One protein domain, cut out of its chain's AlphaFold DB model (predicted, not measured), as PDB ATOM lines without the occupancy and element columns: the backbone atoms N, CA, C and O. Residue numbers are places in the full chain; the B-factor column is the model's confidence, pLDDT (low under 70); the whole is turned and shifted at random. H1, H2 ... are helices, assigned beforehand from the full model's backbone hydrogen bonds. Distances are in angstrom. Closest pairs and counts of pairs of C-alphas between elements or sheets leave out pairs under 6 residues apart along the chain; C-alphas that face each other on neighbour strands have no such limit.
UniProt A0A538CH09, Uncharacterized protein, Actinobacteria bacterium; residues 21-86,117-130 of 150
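AT A GLANCE: This is residues 21 to 86 and 117 to 130 of the 150 residues of an uncharacterized protein of Actinobacteria bacterium (UniProt A0A538CH09). One long helix, H1, makes much of the length of an elongated, loosely built domain; a shorter helix, H4, crosses it on one side, and two more, H2 and H3, pack on each other at a slant beyond its far end. After H3 an unnamed stretch, residues 78 to 86, heads back toward H4 and stops at a cut. The printed part has 80 residues with four named helices, in the order H1, H2, H3, H4, and no named strand; its class is all helix. It is loose, with a radius of gyration of the C-alphas of 14.5 A, and the C-alphas span 42 by 26 by 20 A.

IN THESE COORDINATES: Start at Lys 21, the first printed residue, and go on to C-alpha 23 at (-31.845, 11.373, 6.056), where H1 begins. H1 holds residues 23 to 45 and runs 33.5 A to C-alpha 45 at (-14.968, 16.092, -22.533). H2, residues 47 to 57, comes next and is 15.9 A long. H3, residues 63 to 77, is 21.1 A long and ends at C-alpha 77, (-26.401, 21.244, -20.541). Beyond the cut, H4, residues 117 to 128, runs 16.7 A to C-alpha 128 at (-14.304, 19.854, -3.459).

HOW THE PARTS SIT: Look first at H1 and H4, which touch; their closest C-alphas, those of Ala 34 and Ala 122, are 4.8 A apart. They run the same way at a steep tilt of 54 degrees. Near the last residues of H1, H2 is close but not clearly touching, with the C-alphas of Cys 43 and Cys 50 the closest at 5.5 A; the two run opposite ways at a steep tilt of 59 degrees. H2 and H3 touch, closest at the C-alphas of Val 51 and Gln 66, 5.9 A apart, and run opposite ways at a steep tilt of 60 degrees. H3 is close to H1 but not clearly touching it: the closest C-alphas, of Arg 44 and Asn 74, are 6.2 A apart. H4 is apart from both H2 and H3. Along the backbones of H2, H3 and H4 each O i to N i+4 pair is within hydrogen-bond range; in H1, 18 of 19 are.

THE WHOLE: The two C-alphas farthest apart are those of Asp 22 and Gly 64, at 43.1 A. Residues 87 to 116 are not printed, and across this cut C-alphas 86 and 117 are 9.2 A apart. The links H1 to H2 and H2 to H3 are tight, and the link H3 to H4 goes across the cut. The mean pLDDT of the printed part is 96.2, and no printed residue is under 70.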
ATOM      1  N   LYS A  21     -37.836  11.590   2.709       95.38
ATOM      2  CA  LYS A  21     -37.917  12.095   4.093       95.38
ATOM      3  C   LYS A  21     -36.832  11.510   5.003       95.38
ATOM      4  O   LYS A  21     -36.392  12.198   5.923       95.38
ATOM      5  N   ASP A  22     -36.359  10.294   4.734       97.94
ATOM      6  CA  ASP A  22     -35.265   9.680   5.494       97.94
ATOM      7  C   ASP A  22     -33.915  10.342   5.156       97.94
ATOM      8  O   ASP A  22     -33.498  10.415   3.996       97.94
ATOM      9  N   LYS A  23     -33.187  10.787   6.189       97.69
ATOM     10  CA  LYS A  23     -31.845  11.373   6.056       97.69
ATOM     11  C   LYS A  23     -30.853  10.414   5.389       97.69
ATOM     12  O   LYS A  23     -30.027  10.867   4.601       97.69
ATOM     13  N   LYS A  24     -30.935   9.104   5.645       98.38
ATOM     14  CA  LYS A  24     -30.074   8.102   4.991       98.38
ATOM     15  C   LYS A  24     -30.336   8.049   3.487       98.38
ATOM     16  O   LYS A  24     -29.393   7.997   2.700       98.38
ATOM     17  N   ASN A  25     -31.596   8.149   3.076       98.44
ATOM     18  CA  ASN A  25     -31.967   8.175   1.664       98.44
ATOM     19  C   ASN A  25     -31.569   9.490   0.985       98.44
ATOM     20  O   ASN A  25     -31.125   9.465  -0.159       98.44
ATOM     21  N   GLN A  26     -31.629  10.627   1.686       97.94
ATOM     22  CA  GLN A  26     -31.085  11.891   1.168       97.94
ATOM     23  C   GLN A  26     -29.573  11.808   0.924       97.94
ATOM     24  O   GLN A  26     -29.085  12.303  -0.093       97.94
ATOM     25  N   GLU A  27     -28.828  11.136   1.806       98.38
ATOM     26  CA  GLU A  27     -27.401  10.876   1.601       98.38
ATOM     27  C   GLU A  27     -27.146   9.975   0.386       98.38
ATOM     28  O   GLU A  27     -26.250  10.259  -0.416       98.38
ATOM     29  N   THR A  28     -27.962   8.935   0.195       98.62
ATOM     30  CA  THR A  28     -27.935   8.095  -1.013       98.62
ATOM     31  C   THR A  28     -28.244   8.910  -2.269       98.62
ATOM     32  O   THR A  28     -27.477   8.859  -3.229       98.62
ATOM     33  N   ALA A  29     -29.298   9.729  -2.256       98.38
ATOM     34  CA  ALA A  29     -29.675  10.595  -3.371       98.38
ATOM     35  C   ALA A  29     -28.567  11.601  -3.715       98.38
ATOM     36  O   ALA A  29     -28.242  11.798  -4.885       98.38
ATOM     37  N   LYS A  30     -27.918  12.193  -2.706       98.56
ATOM     38  CA  LYS A  30     -26.765  13.082  -2.897       98.56
ATOM     39  C   LYS A  30     -25.602  12.362  -3.581       98.56
ATOM     40  O   LYS A  30     -25.011  12.920  -4.504       98.56
ATOM     41  N   LYS A  31     -25.272  11.137  -3.154       98.56
ATOM     42  CA  LYS A  31     -24.216  10.318  -3.778       98.56
ATOM     43  C   LYS A  31     -24.577   9.928  -5.211       98.56
ATOM     44  O   LYS A  31     -23.721  10.027  -6.084       98.56
ATOM     45  N   PHE A  32     -25.834   9.558  -5.454       98.62
ATOM     46  CA  PHE A  32     -26.351   9.267  -6.788       98.62
ATOM     47  C   PHE A  32     -26.207  10.479  -7.716       98.62
ATOM     48  O   PHE A  32     -25.568  10.375  -8.757       98.62
ATOM     49  N   LEU A  33     -26.702  11.654  -7.307       98.50
ATOM     50  CA  LEU A  33     -26.571  12.883  -8.096       98.50
ATOM     51  C   LEU A  33     -25.103  13.241  -8.340       98.50
ATOM     52  O   LEU A  33     -24.734  13.576  -9.460       98.50
ATOM     53  N   ALA A  34     -24.246  13.118  -7.325       98.56
ATOM     54  CA  ALA A  34     -22.814  13.351  -7.471       98.56
ATOM     55  C   ALA A  34     -22.175  12.406  -8.506       98.56
ATOM     56  O   ALA A  34     -21.383  12.860  -9.326       98.56
ATOM     57  N   ALA A  35     -22.520  11.115  -8.502       98.56
ATOM     58  CA  ALA A  35     -22.033  10.152  -9.490       98.56
ATOM     59  C   ALA A  35     -22.542  10.476 -10.905       98.56
ATOM     60  O   ALA A  35     -21.746  10.527 -11.844       98.56
ATOM     61  N   SER A  36     -23.830  10.789 -11.050       98.06
ATOM     62  CA  SER A  36     -24.421  11.207 -12.326       98.06
ATOM     63  C   SER A  36     -23.747  12.467 -12.876       98.06
ATOM     64  O   SER A  36     -23.386  12.516 -14.051       98.06
ATOM     65  N   PHE A  37     -23.483  13.461 -12.021       98.25
ATOM     66  CA  PHE A  37     -22.795  14.688 -12.422       98.25
ATOM     67  C   PHE A  37     -21.367  14.423 -12.898       98.25
ATOM     68  O   PHE A  37     -20.953  15.008 -13.898       98.25
ATOM     69  N   LYS A  38     -20.628  13.512 -12.248       98.06
ATOM     70  CA  LYS A  38     -19.310  13.074 -12.739       98.06
ATOM     71  C   LYS A  38     -19.405  12.469 -14.134       98.06
ATOM     72  O   LYS A  38     -18.608  12.835 -14.992       98.06
ATOM     73  N   GLY A  39     -20.385  11.596 -14.369       97.44
ATOM     74  CA  GLY A  39     -20.618  10.993 -15.682       97.44
ATOM     75  C   GLY A  39     -20.882  12.044 -16.761       97.44
ATOM     76  O   GLY A  39     -20.259  12.021 -17.816       97.44
ATOM     77  N   TRP A  40     -21.733  13.031 -16.481       97.25
ATOM     78  CA  TRP A  40     -22.033  14.105 -17.435       97.25
ATOM     79  C   TRP A  40     -20.823  15.012 -17.699       97.25
ATOM     80  O   TRP A  40     -20.566  15.385 -18.843       97.25
ATOM     81  N   ILE A  41     -20.040  15.343 -16.664       97.81
ATOM     82  CA  ILE A  41     -18.784  16.098 -16.808       97.81
ATOM     83  C   ILE A  41     -17.770  15.307 -17.650       97.81
ATOM     84  O   ILE A  41     -17.102  15.886 -18.510       97.81
ATOM     85  N   TYR A  42     -17.679  13.990 -17.444       97.56
ATOM     86  CA  TYR A  42     -16.845  13.110 -18.259       97.56
ATOM     87  C   TYR A  42     -17.301  13.137 -19.721       97.56
ATOM     88  O   TYR A  42     -16.513  13.486 -20.597       97.56
ATOM     89  N   CYS A  43     -18.588  12.902 -19.991       97.06
ATOM     90  CA  CYS A  43     -19.133  12.881 -21.351       97.06
ATOM     91  C   CYS A  43     -19.022  14.205 -22.101       97.06
ATOM     92  O   CYS A  43     -18.877  14.197 -23.324       97.06
ATOM     93  N   ARG A  44     -19.019  15.338 -21.391       96.69
ATOM     94  CA  ARG A  44     -18.734  16.652 -21.978       96.69
ATOM     95  C   ARG A  44     -17.377  16.693 -22.683       96.69
ATOM     96  O   ARG A  44     -17.237  17.353 -23.709       96.69
ATOM     97  N   THR A  45     -16.374  16.040 -22.095       94.94
ATOM     98  CA  THR A  45     -14.968  16.092 -22.533       94.94
ATOM     99  C   THR A  45     -14.510  14.817 -23.247       94.94
ATOM    100  O   THR A  45     -13.542  14.858 -23.996       94.94
ATOM    101  N   HIS A  46     -15.253  13.718 -23.100       96.62
ATOM    102  CA  HIS A  46     -14.955  12.392 -23.645       96.62
ATOM    103  C   HIS A  46     -16.139  11.863 -24.470       96.62
ATOM    104  O   HIS A  46     -16.650  10.765 -24.249       96.62
ATOM    105  N   LEU A  47     -16.605  12.663 -25.436       94.94
ATOM    106  CA  LEU A  47     -17.807  12.364 -26.225       94.94
ATOM    107  C   LEU A  47     -17.758  10.971 -26.874       94.94
ATOM    108  O   LEU A  47     -18.725  10.217 -26.786       94.94
ATOM    109  N   LYS A  48     -16.629  10.610 -27.501       95.38
ATOM    110  CA  LYS A  48     -16.459   9.317 -28.192       95.38
ATOM    111  C   LYS A  48     -16.587   8.130 -27.235       95.38
ATOM    112  O   LYS A  48     -17.225   7.137 -27.586       95.38
ATOM    113  N   ASP A  49     -16.027   8.248 -26.035       97.38
ATOM    114  CA  ASP A  49     -16.099   7.200 -25.018       97.38
ATOM    115  C   ASP A  49     -17.532   7.030 -24.526       97.38
ATOM    116  O   ASP A  49     -18.020   5.907 -24.432       97.38
ATOM    117  N   CYS A  50     -18.251   8.131 -24.296       96.62
ATOM    118  CA  CYS A  50     -19.647   8.047 -23.882       96.62
ATOM    119  C   CYS A  50     -20.556   7.453 -24.959       96.62
ATOM    120  O   CYS A  50     -21.426   6.651 -24.633       96.62
ATOM    121  N   VAL A  51     -20.317   7.748 -26.241       96.25
ATOM    122  CA  VAL A  51     -21.007   7.057 -27.344       96.25
ATOM    123  C   VAL A  51     -20.732   5.552 -27.299       96.25
ATOM    124  O   VAL A  51     -21.657   4.756 -27.442       96.25
ATOM    125  N   LYS A  52     -19.481   5.142 -27.060       96.69
ATOM    126  CA  LYS A  52     -19.116   3.723 -26.941       96.69
ATOM    127  C   LYS A  52     -19.823   3.045 -25.761       96.69
ATOM    128  O   LYS A  52     -20.327   1.941 -25.941       96.69
ATOM    129  N   ILE A  53     -19.896   3.702 -24.600       96.00
ATOM    130  CA  ILE A  53     -20.612   3.195 -23.417       96.00
ATOM    131  C   ILE A  53     -22.093   2.971 -23.730       96.00
ATOM    132  O   ILE A  53     -22.652   1.949 -23.341       96.00
ATOM    133  N   VAL A  54     -22.745   3.900 -24.434       94.00
ATOM    134  CA  VAL A  54     -24.162   3.736 -24.790       94.00
ATOM    135  C   VAL A  54     -24.343   2.569 -25.760       94.00
ATOM    136  O   VAL A  54     -25.167   1.693 -25.519       94.00
ATOM    137  N   LEU A  55     -23.524   2.499 -26.813       95.00
ATOM    138  CA  LEU A  55     -23.604   1.426 -27.807       95.00
ATOM    139  C   LEU A  55     -23.343   0.035 -27.210       95.00
ATOM    140  O   LEU A  55     -23.942  -0.930 -27.675       95.00
ATOM    141  N   SER A  56     -22.495  -0.082 -26.180       96.12
ATOM    142  CA  SER A  56     -22.239  -1.369 -25.520       96.12
ATOM    143  C   SER A  56     -23.412  -1.868 -24.673       96.12
ATOM    144  O   SER A  56     -23.492  -3.065 -24.418       96.12
ATOM    145  N   HIS A  57     -24.303  -0.976 -24.229       93.62
ATOM    146  CA  HIS A  57     -25.466  -1.322 -23.401       93.62
ATOM    147  C   HIS A  57     -26.800  -1.265 -24.162       93.62
ATOM    148  O   HIS A  57     -27.811  -1.737 -23.651       93.62
ATOM    149  N   GLY A  58     -26.823  -0.701 -25.374       90.25
ATOM    150  CA  GLY A  58     -28.034  -0.569 -26.181       90.25
ATOM    151  C   GLY A  58     -27.743  -0.069 -27.601       90.25
ATOM    152  O   GLY A  58     -27.769   1.141 -27.837       90.25
ATOM    153  N   PRO A  59     -27.501  -0.966 -28.574       84.75
ATOM    154  CA  PRO A  59     -27.101  -0.587 -29.930       84.75
ATOM    155  C   PRO A  59     -28.273  -0.233 -30.866       84.75
ATOM    156  O   PRO A  59     -28.055  -0.075 -32.065       84.75
ATOM    157  N   THR A  60     -29.507  -0.103 -30.357       90.56
ATOM    158  CA  THR A  60     -30.711   0.158 -31.174       90.56
ATOM    159  C   THR A  60     -30.582   1.418 -32.028       90.56
ATOM    160  O   THR A  60     -30.982   1.424 -33.189       90.56
ATOM    161  N   LEU A  61     -30.001   2.483 -31.468       89.25
ATOM    162  CA  LEU A  61     -29.632   3.672 -32.228       89.25
ATOM    163  C   LEU A  61     -28.157   3.566 -32.595       89.25
ATOM    164  O   LEU A  61     -27.293   3.436 -31.725       89.25
ATOM    165  N   LEU A  62     -27.884   3.629 -33.895       93.50
ATOM    166  CA  LEU A  62     -26.552   3.430 -34.444       93.50
ATOM    167  C   LEU A  62     -25.590   4.570 -34.072       93.50
ATOM    168  O   LEU A  62     -25.980   5.648 -33.608       93.50
ATOM    169  N   LYS A  63     -24.293   4.320 -34.273       94.44
ATOM    170  CA  LYS A  63     -23.195   5.181 -33.812       94.44
ATOM    171  C   LYS A  63     -23.321   6.634 -34.262       94.44
ATOM    172  O   LYS A  63     -23.064   7.531 -33.457       94.44
ATOM    173  N   GLY A  64     -23.694   6.879 -35.515       94.88
ATOM    174  CA  GLY A  64     -23.906   8.223 -36.044       94.88
ATOM    175  C   GLY A  64     -24.997   8.969 -35.275       94.88
ATOM    176  O   GLY A  64     -24.770  10.099 -34.843       94.88
ATOM    177  N   HIS A  65     -26.128   8.309 -34.996       95.19
ATOM    178  CA  HIS A  65     -27.207   8.896 -34.195       95.19
ATOM    179  C   HIS A  65     -26.754   9.184 -32.762       95.19
ATOM    180  O   HIS A  65     -26.929  10.297 -32.279       95.19
ATOM    181  N   GLN A  66     -26.121   8.218 -32.093       95.62
ATOM    182  CA  GLN A  66     -25.652   8.396 -30.713       95.62
ATOM    183  C   GLN A  66     -24.609   9.517 -30.591       95.62
ATOM    184  O   GLN A  66     -24.614  10.283 -29.629       95.62
ATOM    185  N   THR A  67     -23.736   9.660 -31.592       95.94
ATOM    186  CA  THR A  67     -22.743  10.745 -31.649       95.94
ATOM    187  C   THR A  67     -23.415  12.105 -31.801       95.94
ATOM    188  O   THR A  67     -23.057  13.049 -31.095       95.94
ATOM    189  N   TRP A  68     -24.396  12.204 -32.701       95.94
ATOM    190  CA  TRP A  68     -25.185  13.420 -32.873       95.94
ATOM    191  C   TRP A  68     -25.950  13.763 -31.590       95.94
ATOM    192  O   TRP A  68     -25.793  14.863 -31.066       95.94
ATOM    193  N   GLN A  69     -26.676  12.800 -31.018       94.94
ATOM    194  CA  GLN A  69     -27.462  12.983 -29.801       94.94
ATOM    195  C   GLN A  69     -26.591  13.437 -28.624       94.94
ATOM    196  O   GLN A  69     -26.935  14.404 -27.953       94.94
ATOM    197  N   MET A  70     -25.432  12.812 -28.396       95.56
ATOM    198  CA  MET A  70     -24.514  13.217 -27.324       95.56
ATOM    199  C   MET A  70     -24.024  14.666 -27.493       95.56
ATOM    200  O   MET A  70     -23.826  15.382 -26.509       95.56
ATOM    201  N   ASN A  71     -23.836  15.127 -28.732       96.50
ATOM    202  CA  ASN A  71     -23.450  16.506 -29.025       96.50
ATOM    203  C   ASN A  71     -24.602  17.501 -28.785       96.50
ATOM    204  O   ASN A  71     -24.374  18.572 -28.223       96.50
ATOM    205  N   GLU A  72     -25.832  17.144 -29.168       95.50
ATOM    206  CA  GLU A  72     -27.026  17.964 -28.921       95.50
ATOM    207  C   GLU A  72     -27.362  18.056 -27.429       95.50
ATOM    208  O   GLU A  72     -27.572  19.151 -26.915       95.50
ATOM    209  N   ILE A  73     -27.319  16.938 -26.701       94.44
ATOM    210  CA  ILE A  73     -27.565  16.914 -25.253       94.44
ATOM    211  C   ILE A  73     -26.523  17.750 -24.506       94.44
ATOM    212  O   ILE A  73     -26.879  18.546 -23.637       94.44
ATOM    213  N   ASN A  74     -25.238  17.657 -24.869       96.19
ATOM    214  CA  ASN A  74     -24.223  18.524 -24.269       96.19
ATOM    215  C   ASN A  74     -24.500  20.016 -24.531       96.19
ATOM    216  O   ASN A  74     -24.252  20.824 -23.641       96.19
ATOM    217  N   ALA A  75     -25.065  20.385 -25.686       95.12
ATOM    218  CA  ALA A  75     -25.445  21.772 -25.975       95.12
ATOM    219  C   ALA A  75     -26.622  22.276 -25.122       95.12
ATOM    220  O   ALA A  75     -26.744  23.480 -24.906       95.12
ATOM    221  N   LEU A  76     -27.480  21.376 -24.631       92.19
ATOM    222  CA  LEU A  76     -28.561  21.718 -23.703       92.19
ATOM    223  C   LEU A  76     -28.059  21.891 -22.262       92.19
ATOM    224  O   LEU A  76     -28.653  22.640 -21.488       92.19
ATOM    225  N   ILE A  77     -26.969  21.210 -21.895       93.81
ATOM    226  CA  ILE A  77     -26.401  21.244 -20.541       93.81
ATOM    227  C   ILE A  77     -25.357  22.364 -20.393       93.81
ATOM    228  O   ILE A  77     -25.291  22.999 -19.337       93.81
ATOM    229  N   TRP A  78     -24.525  22.593 -21.416       96.50
ATOM    230  CA  TRP A  78     -23.331  23.439 -21.336       96.50
ATOM    231  C   TRP A  78     -23.410  24.686 -22.233       96.50
ATOM    232  O   TRP A  78     -23.791  24.579 -23.397       96.50
ATOM    233  N   PRO A  79     -22.959  25.859 -21.747       96.88
ATOM    234  CA  PRO A  79     -22.487  26.119 -20.387       96.88
ATOM    235  C   PRO A  79     -23.636  26.064 -19.370       96.88
ATOM    236  O   PRO A  79     -24.777  26.380 -19.688       96.88
ATOM    237  N   SER A  80     -23.311  25.714 -18.122       96.00
ATOM    238  CA  SER A  80     -24.269  25.643 -17.017       96.00
ATOM    239  C   SER A  80     -23.957  26.722 -15.971       96.00
ATOM    240  O   SER A  80     -23.193  26.472 -15.036       96.00
ATOM    241  N   PRO A  81     -24.508  27.950 -16.077       94.69
ATOM    242  CA  PRO A  81     -24.109  29.076 -15.222       94.69
ATOM    243  C   PRO A  81     -24.368  28.851 -13.728       94.69
ATOM    244  O   PRO A  81     -23.638  29.364 -12.883       94.69
ATOM    245  N   LYS A  82     -25.400  28.065 -13.398       94.56
ATOM    246  CA  LYS A  82     -25.770  27.707 -12.018       94.56
ATOM    247  C   LYS A  82     -25.115  26.401 -11.544       94.56
ATOM    248  O   LYS A  82     -25.410  25.938 -10.444       94.56
ATOM    249  N   GLY A  83     -24.228  25.828 -12.355       96.31
ATOM    250  CA  GLY A  83     -23.662  24.504 -12.155       96.31
ATOM    251  C   GLY A  83     -24.594  23.387 -12.629       96.31
ATOM    252  O   GLY A  83     -25.819  23.530 -12.647       96.31
ATOM    253  N   ILE A  84     -23.987  22.253 -12.969       96.94
ATOM    254  CA  ILE A  84     -24.657  21.071 -13.512       96.94
ATOM    255  C   ILE A  84     -25.838  20.566 -12.661       96.94
ATOM    256  O   ILE A  84     -25.761  20.515 -11.433       96.94
ATOM    257  N   GLY A  85     -26.922  20.158 -13.329       94.56
ATOM    258  CA  GLY A  85     -28.009  19.371 -12.730       94.56
ATOM    259  C   GLY A  85     -28.932  20.117 -11.763       94.56
ATOM    260  O   GLY A  85     -29.683  19.480 -11.026       94.56
ATOM    261  N   LEU A  86     -28.887  21.452 -11.729       94.62
ATOM    262  CA  LEU A  86     -29.783  22.249 -10.895       94.62
ATOM    263  C   LEU A  86     -31.078  22.595 -11.643       94.62
ATOM    264  O   LEU A  86     -31.047  23.329 -12.630       94.62
ATOM    265  N   ASP A 117     -31.801  21.468  -2.881       96.06
ATOM    266  CA  ASP A 117     -30.855  21.320  -1.776       96.06
ATOM    267  C   ASP A 117     -29.910  20.126  -1.980       96.06
ATOM    268  O   ASP A 117     -28.693  20.275  -1.856       96.06
ATOM    269  N   ILE A 118     -30.442  18.976  -2.399       97.25
ATOM    270  CA  ILE A 118     -29.657  17.750  -2.610       97.25
ATOM    271  C   ILE A 118     -28.712  17.906  -3.812       97.25
ATOM    272  O   ILE A 118     -27.532  17.563  -3.726       97.25
ATOM    273  N   ALA A 119     -29.194  18.496  -4.913       97.56
ATOM    274  CA  ALA A 119     -28.369  18.787  -6.085       97.56
ATOM    275  C   ALA A 119     -27.254  19.798  -5.760       97.56
ATOM    276  O   ALA A 119     -26.105  19.585  -6.143       97.56
ATOM    277  N   LYS A 120     -27.547  20.852  -4.984       98.31
ATOM    278  CA  LYS A 120     -26.533  21.804  -4.492       98.31
ATOM    279  C   LYS A 120     -25.488  21.116  -3.613       98.31
ATOM    280  O   LYS A 120     -24.294  21.372  -3.768       98.31
ATOM    281  N   ALA A 121     -25.909  20.216  -2.724       98.44
ATOM    282  CA  ALA A 121     -24.991  19.440  -1.895       98.44
ATOM    283  C   ALA A 121     -24.093  18.522  -2.747       98.44
ATOM    284  O   ALA A 121     -22.890  18.434  -2.500       98.44
ATOM    285  N   ALA A 122     -24.639  17.894  -3.792       98.56
ATOM    286  CA  ALA A 122     -23.865  17.104  -4.749       98.56
ATOM    287  C   ALA A 122     -22.880  17.968  -5.562       98.56
ATOM    288  O   ALA A 122     -21.710  17.605  -5.682       98.56
ATOM    289  N   GLN A 123     -23.290  19.150  -6.040       98.50
ATOM    290  CA  GLN A 123     -22.384  20.114  -6.681       98.50
ATOM    291  C   GLN A 123     -21.233  20.525  -5.753       98.50
ATOM    292  O   GLN A 123     -20.095  20.645  -6.204       98.50
ATOM    293  N   ALA A 124     -21.495  20.714  -4.456       98.56
ATOM    294  CA  ALA A 124     -20.450  21.031  -3.485       98.56
ATOM    295  C   ALA A 124     -19.399  19.908  -3.380       98.56
ATOM    296  O   ALA A 124     -18.209  20.202  -3.279       98.56
ATOM    297  N   LEU A 125     -19.804  18.633  -3.477       98.31
ATOM    298  CA  LEU A 125     -18.863  17.506  -3.546       98.31
ATOM    299  C   LEU A 125     -18.005  17.543  -4.817       98.31
ATOM    300  O   LEU A 125     -16.820  17.228  -4.748       98.31
ATOM    301  N   MET A 126     -18.581  17.937  -5.956       97.88
ATOM    302  CA  MET A 126     -17.841  18.080  -7.218       97.88
ATOM    303  C   MET A 126     -16.809  19.205  -7.136       97.88
ATOM    304  O   MET A 126     -15.660  19.018  -7.528       97.88
ATOM    305  N   LYS A 127     -17.190  20.350  -6.554       97.62
ATOM    306  CA  LYS A 127     -16.285  21.487  -6.336       97.62
ATOM    307  C   LYS A 127     -15.115  21.131  -5.424       97.62
ATOM    308  O   LYS A 127     -13.989  21.501  -5.729       97.62
ATOM    309  N   LYS A 128     -15.363  20.377  -4.345       98.00
ATOM    310  CA  LYS A 128     -14.304  19.854  -3.459       98.00
ATOM    311  C   LYS A 128     -13.318  18.933  -4.183       98.00
ATOM    312  O   LYS A 128     -12.190  18.797  -3.743       98.00
ATOM    313  N   GLN A 129     -13.748  18.307  -5.276       97.25
ATOM    314  CA  GLN A 129     -12.912  17.466  -6.138       97.25
ATOM    315  C   GLN A 129     -12.331  18.243  -7.328       97.25
ATOM    316  O   GLN A 129     -11.820  17.631  -8.260       97.25
ATOM    317  N   HIS A 130     -12.438  19.576  -7.327       97.44
ATOM    318  CA  HIS A 130     -11.949  20.458  -8.390       97.44
ATOM    319  C   HIS A 130     -12.522  20.150  -9.786       97.44
ATOM    320  O   HIS A 130     -11.921  20.488 -10.803       97.44
TER     321      HIS A 130